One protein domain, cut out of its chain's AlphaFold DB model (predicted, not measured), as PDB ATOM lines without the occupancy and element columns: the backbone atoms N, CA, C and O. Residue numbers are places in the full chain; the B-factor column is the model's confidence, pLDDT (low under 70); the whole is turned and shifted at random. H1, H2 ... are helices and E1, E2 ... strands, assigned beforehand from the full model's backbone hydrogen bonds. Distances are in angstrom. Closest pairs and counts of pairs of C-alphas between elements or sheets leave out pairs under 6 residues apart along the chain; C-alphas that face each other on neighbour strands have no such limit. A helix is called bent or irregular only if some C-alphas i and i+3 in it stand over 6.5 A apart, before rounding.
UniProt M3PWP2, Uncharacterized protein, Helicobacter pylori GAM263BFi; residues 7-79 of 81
ATOM      1  N   ASN A   7     188.059 189.690 129.843       85.81
ATOM      2  CA  ASN A   7     187.530 189.475 128.500       85.81
ATOM      3  C   ASN A   7     186.349 190.429 128.230       85.81
ATOM      4  O   ASN A   7     185.690 190.911 129.160       85.81
ATOM      5  N   GLU A   8     186.073 190.710 126.956       87.19
ATOM      6  CA  GLU A   8     185.021 191.656 126.556       87.19
ATOM      7  C   GLU A   8     183.639 191.280 127.105       87.19
ATOM      8  O   GLU A   8     182.893 192.159 127.536       87.19
ATOM      9  N   GLY A   9     183.320 189.985 127.172       88.00
ATOM     10  CA  GLY A   9     182.057 189.493 127.724       88.00
ATOM     11  C   GLY A   9     181.915 189.774 129.221       88.00
ATOM     12  O   GLY A   9     180.879 190.266 129.665       88.00
ATOM     13  N   GLN A  10     182.972 189.544 130.003       80.75
ATOM     14  CA  GLN A  10     183.004 189.869 131.434       80.75
ATOM     15  C   GLN A  10     182.894 191.373 131.668       80.75
ATOM     16  O   GLN A  10     182.173 191.812 132.566       80.75
ATOM     17  N   ARG A  11     183.578 192.170 130.837       85.38
ATOM     18  CA  ARG A  11     183.515 193.632 130.914       85.38
ATOM     19  C   ARG A  11     182.104 194.132 130.622       85.38
ATOM     20  O   ARG A  11     181.596 194.964 131.369       85.38
ATOM     21  N   LYS A  12     181.459 193.588 129.588       89.25
ATOM     22  CA  LYS A  12     180.083 193.924 129.220       89.25
ATOM     23  C   LYS A  12     179.089 193.535 130.316       89.25
ATOM     24  O   LYS A  12     178.312 194.382 130.741       89.25
ATOM     25  N   ALA A  13     179.175 192.309 130.833       85.62
ATOM     26  CA  ALA A  13     178.300 191.826 131.900       85.62
ATOM     27  C   ALA A  13     178.402 192.688 133.169       85.62
ATOM     28  O   ALA A  13     177.390 193.025 133.781       85.62
ATOM     29  N   PHE A  14     179.613 193.102 133.544       81.81
ATOM     30  CA  PHE A  14     179.809 193.985 134.691       81.81
ATOM     31  C   PHE A  14     179.276 195.401 134.447       81.81
ATOM     32  O   PHE A  14     178.661 195.986 135.333       81.81
ATOM     33  N   GLN A  15     179.457 195.949 133.242       86.12
ATOM     34  CA  GLN A  15     178.882 197.245 132.869       86.12
ATOM     35  C   GLN A  15     177.348 197.226 132.871       86.12
ATOM     36  O   GLN A  15     176.730 198.184 133.332       86.12
ATOM     37  N   ASP A  16     176.736 196.148 132.379       89.06
ATOM     38  CA  ASP A  16     175.283 195.976 132.395       89.06
ATOM     39  C   ASP A  16     174.753 195.884 133.833       89.06
ATOM     40  O   ASP A  16     173.800 196.579 134.182       89.06
ATOM     41  N   LEU A  17     175.448 195.141 134.700       84.06
ATOM     42  CA  LEU A  17     175.137 195.044 136.127       84.06
ATOM     43  C   LEU A  17     175.253 196.399 136.853       84.06
ATOM     44  O   LEU A  17     174.398 196.745 137.668       84.06
ATOM     45  N   LEU A  18     176.291 197.188 136.553       84.19
ATOM     46  CA  LEU A  18     176.449 198.539 137.104       84.19
ATOM     47  C   LEU A  18     175.332 199.478 136.643       84.19
ATOM     48  O   LEU A  18     174.860 200.288 137.439       84.19
ATOM     49  N   ARG A  19     174.887 199.366 135.386       87.75
ATOM     50  CA  ARG A  19     173.772 200.166 134.866       87.75
ATOM     51  C   ARG A  19     172.472 199.851 135.606       87.75
ATOM     52  O   ARG A  19     171.841 200.778 136.103       87.75
ATOM     53  N   GLU A  20     172.120 198.572 135.755       83.56
ATOM     54  CA  GLU A  20     170.935 198.158 136.528       83.56
ATOM     55  C   GLU A  20     170.988 198.652 137.982       83.56
ATOM     56  O   GLU A  20     169.972 199.042 138.571       83.56
ATOM     57  N   PHE A  21     172.187 198.660 138.571       77.50
ATOM     58  CA  PHE A  21     172.403 199.159 139.922       77.50
ATOM     59  C   PHE A  21     172.176 200.676 140.027       77.50
ATOM     60  O   PHE A  21     171.450 201.120 140.921       77.50
ATOM     61  N   VAL A  22     172.734 201.464 139.102       82.56
ATOM     62  CA  VAL A  22     172.556 202.928 139.061       82.56
ATOM     63  C   VAL A  22     171.094 203.301 138.818       82.56
ATOM     64  O   VAL A  22     170.559 204.138 139.543       82.56
ATOM     65  N   GLU A  23     170.419 202.644 137.873       85.81
ATOM     66  CA  GLU A  23     168.986 202.856 137.612       85.81
ATOM     67  C   GLU A  23     168.133 202.552 138.852       85.81
ATOM     68  O   GLU A  23     167.203 203.290 139.183       85.81
ATOM     69  N   SER A  24     168.484 201.494 139.591       75.44
ATOM     70  CA  SER A  24     167.811 201.152 140.845       75.44
ATOM     71  C   SER A  24     168.021 202.220 141.921       75.44
ATOM     72  O   SER A  24     167.071 202.548 142.633       75.44
ATOM     73  N   ILE A  25     169.235 202.776 142.051       73.69
ATOM     74  CA  ILE A  25     169.533 203.890 142.969       73.69
ATOM     75  C   ILE A  25     168.718 205.128 142.601       73.69
ATOM     76  O   ILE A  25     168.037 205.674 143.468       73.69
ATOM     77  N   ASP A  26     168.746 205.547 141.337       80.31
ATOM     78  CA  ASP A  26     168.074 206.775 140.913       80.31
ATOM     79  C   ASP A  26     166.556 206.682 141.127       80.31
ATOM     80  O   ASP A  26     165.951 207.564 141.741       80.31
ATOM     81  N   ALA A  27     165.943 205.544 140.783       81.56
ATOM     82  CA  ALA A  27     164.528 205.291 141.055       81.56
ATOM     83  C   ALA A  27     164.159 205.480 142.541       81.56
ATOM     84  O   ALA A  27     163.084 205.993 142.858       81.56
ATOM     85  N   LYS A  28     165.052 205.111 143.468       71.75
ATOM     86  CA  LYS A  28     164.827 205.296 144.907       71.75
ATOM     87  C   LYS A  28     165.115 206.691 145.413       71.75
ATOM     88  O   LYS A  28     164.411 207.138 146.313       71.75
ATOM     89  N   VAL A  29     166.098 207.384 144.849       78.00
ATOM     90  CA  VAL A  29     166.300 208.808 145.129       78.00
ATOM     91  C   VAL A  29     165.030 209.576 144.751       78.00
ATOM     92  O   VAL A  29     164.550 210.400 145.529       78.00
ATOM     93  N   GLN A  30     164.421 209.249 143.609       78.06
ATOM     94  CA  GLN A  30     163.149 209.841 143.188       78.06
ATOM     95  C   GLN A  30     161.963 209.410 144.067       78.06
ATOM     96  O   GLN A  30     161.116 210.240 144.400       78.06
ATOM     97  N   GLU A  31     161.895 208.146 144.498       71.94
ATOM     98  CA  GLU A  31     160.879 207.681 145.457       71.94
ATOM     99  C   GLU A  31     160.999 208.394 146.811       71.94
ATOM    100  O   GLU A  31     159.994 208.859 147.345       71.94
ATOM    101  N   GLY A  32     162.219 208.535 147.341       70.25
ATOM    102  CA  GLY A  32     162.501 209.246 148.587       70.25
ATOM    103  C   GLY A  32     162.107 210.722 148.509       70.25
ATOM    104  O   GLY A  32     161.451 211.229 149.419       70.25
ATOM    105  N   LYS A  33     162.398 211.384 147.377       76.00
ATOM    106  CA  LYS A  33     161.928 212.751 147.085       76.00
ATOM    107  C   LYS A  33     160.402 212.846 147.046       76.00
ATOM    108  O   LYS A  33     159.843 213.798 147.580       76.00
ATOM    109  N   ARG A  34     159.720 211.874 146.428       71.12
ATOM    110  CA  ARG A  34     158.251 211.857 146.302       71.12
ATOM    111  C   ARG A  34     157.526 211.556 147.611       71.12
ATOM    112  O   ARG A  34     156.470 212.123 147.857       71.12
ATOM    113  N   MET A  35     158.050 210.638 148.418       71.00
ATOM    114  CA  MET A  35     157.357 210.122 149.604       71.00
ATOM    115  C   MET A  35     157.775 210.812 150.906       71.00
ATOM    116  O   MET A  35     157.145 210.573 151.938       71.00
ATOM    117  N   GLY A  36     158.837 211.630 150.888       64.81
ATOM    118  CA  GLY A  36     159.375 212.293 152.081       64.81
ATOM    119  C   GLY A  36     159.823 211.313 153.174       64.81
ATOM    120  O   GLY A  36     159.847 211.663 154.351       64.81
ATOM    121  N   LYS A  37     160.105 210.056 152.804       65.81
ATOM    122  CA  LYS A  37     160.436 208.940 153.701       65.81
ATOM    123  C   LYS A  37     161.496 208.051 153.060       65.81
ATOM    124  O   LYS A  37     161.539 207.924 151.838       65.81
ATOM    125  N   ASN A  38     162.300 207.384 153.890       59.72
ATOM    126  CA  ASN A  38     163.290 206.427 153.399       59.72
ATOM    127  C   ASN A  38     162.602 205.216 152.725       59.72
ATOM    128  O   ASN A  38     161.704 204.620 153.329       59.72
ATOM    129  N   PRO A  39     163.008 204.825 151.501       57.41
ATOM    130  CA  PRO A  39     162.401 203.706 150.779       57.41
ATOM    131  C   PRO A  39     162.557 202.363 151.517       57.41
ATOM    132  O   PRO A  39     163.612 202.093 152.085       57.41
ATOM    133  N   LYS A  40     161.551 201.470 151.461       63.56
ATOM    134  CA  LYS A  40     161.661 200.074 151.955       63.56
ATOM    135  C   LYS A  40     162.268 199.150 150.886       63.56
ATOM    136  O   LYS A  40     161.973 199.279 149.695       63.56
ATOM    137  N   ILE A  41     163.128 198.220 151.317       57.53
ATOM    138  CA  ILE A  41     164.211 197.653 150.492       57.53
ATOM    139  C   ILE A  41     164.125 196.115 150.352       57.53
ATOM    140  O   ILE A  41     164.790 195.396 151.092       57.53
ATOM    141  N   PRO A  42     163.381 195.578 149.367       60.19
ATOM    142  CA  PRO A  42     163.558 194.185 148.928       60.19
ATOM    143  C   PRO A  42     164.527 194.051 147.738       60.19
ATOM    144  O   PRO A  42     165.297 193.098 147.662       60.19
ATOM    145  N   LYS A  43     164.525 195.016 146.804       64.44
ATOM    146  CA  LYS A  43     165.273 194.906 145.534       64.44
ATOM    147  C   LYS A  43     166.799 194.988 145.694       64.44
ATOM    148  O   LYS A  43     167.506 194.267 145.003       64.44
ATOM    149  N   TYR A  44     167.319 195.774 146.641       64.44
ATOM    150  CA  TYR A  44     168.776 195.903 146.821       64.44
ATOM    151  C   TYR A  44     169.425 194.698 147.471       64.44
ATOM    152  O   TYR A  44     170.566 194.404 147.146       64.44
ATOM    153  N   ALA A  45     168.716 193.980 148.345       69.38
ATOM    154  CA  ALA A  45     169.225 192.716 148.862       69.38
ATOM    155  C   ALA A  45     169.487 191.736 147.703       69.38
ATOM    156  O   ALA A  45     170.497 191.038 147.700       69.38
ATOM    157  N   SER A  46     168.630 191.760 146.672       74.00
ATOM    158  CA  SER A  46     168.836 190.998 145.437       74.00
ATOM    159  C   SER A  46     170.052 191.492 144.641       74.00
ATOM    160  O   SER A  46     170.924 190.690 144.311       74.00
ATOM    161  N   CYS A  47     170.174 192.805 144.399       74.44
ATOM    162  CA  CYS A  47     171.320 193.375 143.676       74.44
ATOM    163  C   CYS A  47     172.653 193.143 144.409       74.44
ATOM    164  O   CYS A  47     173.620 192.716 143.785       74.44
ATOM    165  N   GLN A  48     172.699 193.339 145.732       80.12
ATOM    166  CA  GLN A  48     173.873 193.063 146.568       80.12
ATOM    167  C   GLN A  48     174.271 191.588 146.496       80.12
ATOM    168  O   GLN A  48     175.450 191.269 146.363       80.12
ATOM    169  N   ASN A  49     173.293 190.679 146.554       84.81
ATOM    170  CA  ASN A  49     173.545 189.245 146.442       84.81
ATOM    171  C   ASN A  49     174.074 188.860 145.057       84.81
ATOM    172  O   ASN A  49     174.975 188.028 144.967       84.81
ATOM    173  N   GLY A  50     173.549 189.465 143.989       84.69
ATOM    174  CA  GLY A  50     174.067 189.289 142.633       84.69
ATOM    175  C   GLY A  50     175.517 189.758 142.512       84.69
ATOM    176  O   GLY A  50     176.375 189.003 142.052       84.69
ATOM    177  N   LEU A  51     175.809 190.961 143.013       83.38
ATOM    178  CA  LEU A  51     177.155 191.529 142.993       83.38
ATOM    179  C   LEU A  51     178.142 190.694 143.825       83.38
ATOM    180  O   LEU A  51     179.244 190.411 143.368       83.38
ATOM    181  N   ASN A  52     177.741 190.235 145.012       87.88
ATOM    182  CA  ASN A  52     178.578 189.385 145.865       87.88
ATOM    183  C   ASN A  52     178.893 188.034 145.219       87.88
ATOM    184  O   ASN A  52     180.027 187.574 145.307       87.88
ATOM    185  N   LYS A  53     177.929 187.412 144.526       89.19
ATOM    186  CA  LYS A  53     178.183 186.183 143.756       89.19
ATOM    187  C   LYS A  53     179.193 186.413 142.636       89.19
ATOM    188  O   LYS A  53     180.059 185.570 142.431       89.19
ATOM    189  N   PHE A  54     179.087 187.544 141.936       84.75
ATOM    190  CA  PHE A  54     180.043 187.916 140.896       84.75
ATOM    191  C   PHE A  54     181.442 188.134 141.477       84.75
ATOM    192  O   PHE A  54     182.406 187.657 140.897       84.75
ATOM    193  N   LEU A  55     181.555 188.804 142.628       85.25
ATOM    194  CA  LEU A  55     182.831 189.188 143.239       85.25
ATOM    195  C   LEU A  55     183.560 188.053 143.982       85.25
ATOM    196  O   LEU A  55     184.781 188.117 144.152       85.25
ATOM    197  N   ALA A  56     182.832 187.015 144.400       89.69
ATOM    198  CA  ALA A  56     183.350 185.906 145.201       89.69
ATOM    199  C   ALA A  56     184.625 185.229 144.646       89.69
ATOM    200  O   ALA A  56     185.530 184.973 145.444       89.69
ATOM    201  N   PRO A  57     184.787 184.987 143.325       89.12
ATOM    202  CA  PRO A  57     186.003 184.384 142.771       89.12
ATOM    203  C   PRO A  57     187.280 185.201 143.009       89.12
ATOM    204  O   PRO A  57     188.379 184.657 142.941       89.12
ATOM    205  N   TRP A  58     187.153 186.499 143.300       84.38
ATOM    206  CA  TRP A  58     188.282 187.387 143.586       84.38
ATOM    207  C   TRP A  58     188.489 187.646 145.085       84.38
ATOM    208  O   TRP A  58     189.386 188.410 145.443       84.38
ATOM    209  N   GLY A  59     187.700 187.009 145.958       88.50
ATOM    210  CA  GLY A  59     187.792 187.177 147.411       88.50
ATOM    211  C   GLY A  59     187.274 188.527 147.904       88.50
ATOM    212  O   GLY A  59     187.759 189.028 148.911       88.50
ATOM    213  N   TYR A  60     186.333 189.132 147.177       87.69
ATOM    214  CA  TYR A  60     185.720 190.406 147.546       87.69
ATOM    215  C   TYR A  60     184.238 190.235 147.881       87.69
ATOM    216  O   TYR A  60     183.545 189.384 147.323       87.69
ATOM    217  N   ALA A  61     183.749 191.113 148.750       89.25
ATOM    218  CA  ALA A  61     182.338 191.322 149.032       89.25
ATOM    219  C   ALA A  61     181.997 192.809 148.881       89.25
ATOM    220  O   ALA A  61     182.871 193.672 148.895       89.25
ATOM    221  N   CYS A  62     180.717 193.124 148.757       83.94
ATOM    222  CA  CYS A  62     180.214 194.483 148.719       83.94
ATOM    223  C   CYS A  62     179.079 194.689 149.725       83.94
ATOM    224  O   CYS A  62     178.287 193.783 150.020       83.94
ATOM    225  N   LYS A  63     178.994 195.920 150.228       82.94
ATOM    226  CA  LYS A  63     177.855 196.439 150.980       82.94
ATOM    227  C   LYS A  63     177.337 197.692 150.302       82.94
ATOM    228  O   LYS A  63     178.110 198.596 149.994       82.94
ATOM    229  N   ILE A  64     176.027 197.744 150.106       76.62
ATOM    230  CA  ILE A  64     175.346 198.925 149.583       76.62
ATOM    231  C   ILE A  64     174.834 199.741 150.771       76.62
ATOM    232  O   ILE A  64     174.093 199.232 151.611       76.62
ATOM    233  N   SER A  65     175.239 201.006 150.838       74.00
ATOM    234  CA  SER A  65     174.725 202.014 151.763       74.00
ATOM    235  C   SER A  65     173.786 202.948 151.009       74.00
ATOM    236  O   SER A  65     174.023 203.272 149.849       74.00
ATOM    237  N   LEU A  66     172.719 203.402 151.660       67.25
ATOM    238  CA  LEU A  66     171.780 204.373 151.084       67.25
ATOM    239  C   LEU A  66     172.034 205.807 151.552       67.25
ATOM    240  O   LEU A  66     171.200 206.672 151.308       67.25
ATOM    241  N   GLY A  67     173.147 206.061 152.236       64.12
ATOM    242  CA  GLY A  67     173.316 207.324 152.940       64.12
ATOM    243  C   GLY A  67     172.759 207.229 154.358       64.12
ATOM    244  O   GLY A  67     171.804 207.909 154.721       64.12
ATOM    245  N   SER A  68     173.302 206.309 155.151       55.78
ATOM    246  CA  SER A  68     173.052 206.226 156.588       55.78
ATOM    247  C   SER A  68     174.370 206.478 157.299       55.78
ATOM    248  O   SER A  68     175.357 205.821 156.956       55.78
ATOM    249  N   TRP A  69     174.345 207.398 158.267       50.44
ATOM    250  CA  TRP A  69     175.454 207.966 159.057       50.44
ATOM    251  C   TRP A  69     176.663 207.043 159.331       50.44
ATOM    252  O   TRP A  69     177.785 207.525 159.415       50.44
ATOM    253  N   ASP A  70     176.454 205.727 159.420       57.03
ATOM    254  CA  ASP A  70     177.469 204.702 159.700       57.03
ATOM    255  C   ASP A  70     178.418 204.328 158.539       57.03
ATOM    256  O   ASP A  70     179.502 203.809 158.791       57.03
ATOM    257  N   LEU A  71     178.041 204.528 157.267       58.34
ATOM    258  CA  LEU A  71     178.863 204.086 156.115       58.34
ATOM    259  C   LEU A  71     179.088 205.165 155.047       58.34
ATOM    260  O   LEU A  71     180.086 205.117 154.334       58.34
ATOM    261  N   SER A  72     178.142 206.091 154.885       60.50
ATOM    262  CA  SER A  72     178.186 207.198 153.919       60.50
ATOM    263  C   SER A  72     176.976 208.103 154.154       60.50
ATOM    264  O   SER A  72     175.938 207.607 154.586       60.50
ATOM    265  N   TYR A  73     177.084 209.399 153.854       67.81
ATOM    266  CA  TYR A  73     175.948 210.338 153.859       67.81
ATOM    267  C   TYR A  73     175.105 210.260 152.583       67.81
ATOM    268  O   TYR A  73     173.945 210.656 152.578       67.81
ATOM    269  N   GLU A  74     175.674 209.696 151.522       70.56
ATOM    270  CA  GLU A  74     175.019 209.496 150.235       70.56
ATOM    271  C   GLU A  74     174.925 208.003 149.902       70.56
ATOM    272  O   GLU A  74     175.667 207.188 150.469       70.56
ATOM    273  N   PRO A  75     174.036 207.605 148.982       71.31
ATOM    274  CA  PRO A  75     174.031 206.253 148.451       71.31
ATOM    275  C   PRO A  75     175.415 205.877 147.912       71.31
ATOM    276  O   PRO A  75     175.966 206.558 147.050       71.31
ATOM    277  N   SER A  76     175.988 204.798 148.429       73.25
ATOM    278  CA  SER A  76     177.335 204.365 148.077       73.25
ATOM    279  C   SER A  76     177.462 202.847 148.112       73.25
ATOM    280  O   SER A  76     176.634 202.133 148.680       73.25
ATOM    281  N   ILE A  77     178.520 202.339 147.486       78.19
ATOM    282  CA  ILE A  77     178.900 200.935 147.558       78.19
ATOM    283  C   ILE A  77     180.315 200.832 148.114       78.19
ATOM    284  O   ILE A  77     181.240 201.474 147.618       78.19
ATOM    285  N   ALA A  78     180.477 200.026 149.155       83.38
ATOM    286  CA  ALA A  78     181.772 199.722 149.740       83.38
ATOM    287  C   ALA A  78     182.189 198.309 149.330       83.38
ATOM    288  O   ALA A  78     181.400 197.372 149.460       83.38
ATOM    289  N   PHE A  79     183.430 198.158 148.865       83.44
ATOM    290  CA  PHE A  79     184.040 196.858 148.600       83.44
ATOM    291  C   PHE A  79     184.898 196.449 149.798       83.44
ATOM    292  O   PHE A  79     185.789 197.186 150.217       83.44
TER     293      PHE A  79
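This is residues 7 to 79 of the 81 residues of an uncharacterized protein of Helicobacter pylori GAM263BFi (UniProt M3PWP2). Look first for one long helix, H1, which makes the longest axis; a shorter helix, H2, folds back beside it, and a two-stranded hairpin, E1 and E2, follows, packing with E1 on H2. The hairpin meets H1 only loosely, near Pro 75, where E2 bends, and residues 7 to 12 stick out at the free end of H1. The printed part has 73 residues with two named helices and two named strands, in the order H1, H2, E1, E2; the sheet's order is E1 - E2, antiparallel, and the class is mixed, helices and strands. It is only just compact, close to loose, with a radius of gyration of the C-alphas of 13.4 A, and elongated, with spans of 43 by 23 by 19 A.

Find C-alpha 8 at (185.021, 191.656, 126.556); from there H1, residues 8 to 35, runs 40.5 A to C-alpha 35 at (157.357, 210.122, 149.604). Next comes H2, residues 43 to 58, 24.3 A long; it is irregular, with C-alphas 54 and 57 7.2 A apart. E1 follows as residues 61 to 68, 19.1 A long. E2, residues 72 to 79, spans 13.0 A, bends by 101 degrees at residue 75 and ends with C-alpha 79 at (184.040, 196.858, 148.600).

Start at Phe 21 of H1 and look across to Cys 47 of H2: their C-alphas, the closest of the two helices, are 7.0 A apart. The helices are close but not clearly touching and run opposite ways at a shallow tilt of 27 degrees. In H1 every O i to N i+4 pair is within hydrogen-bond range; in H2 it is 10 of 12. From H2 go to E1: the closest C-alphas, those of Asn 52 and Ala 61, are 5.3 A apart. E1 and E2 form a hairpin of antiparallel neighbours, at 177 degrees between their directions; look for N 65 and O 76 at 2.8 A and N 78 and O 63 at 2.9 A, within hydrogen-bond range. The closest C-alphas of H1 and E2, those of Ile 25 and Pro 75, are 7.5 A apart. H1 and E1 are only just apart, at 8.4 A, and H2 and E2 are apart.

The C-alphas of Asn 7 and Gly 36, the two farthest apart, are 43.2 A from each other. The printed part has no cut. The link from H1 to H2 is short, those from H2 to E1 and from E1 to E2 are tight, and no link is long. The mean pLDDT of the printed part is 76.5; look for values under 70 in residues 36 to 45 and 66 to 73.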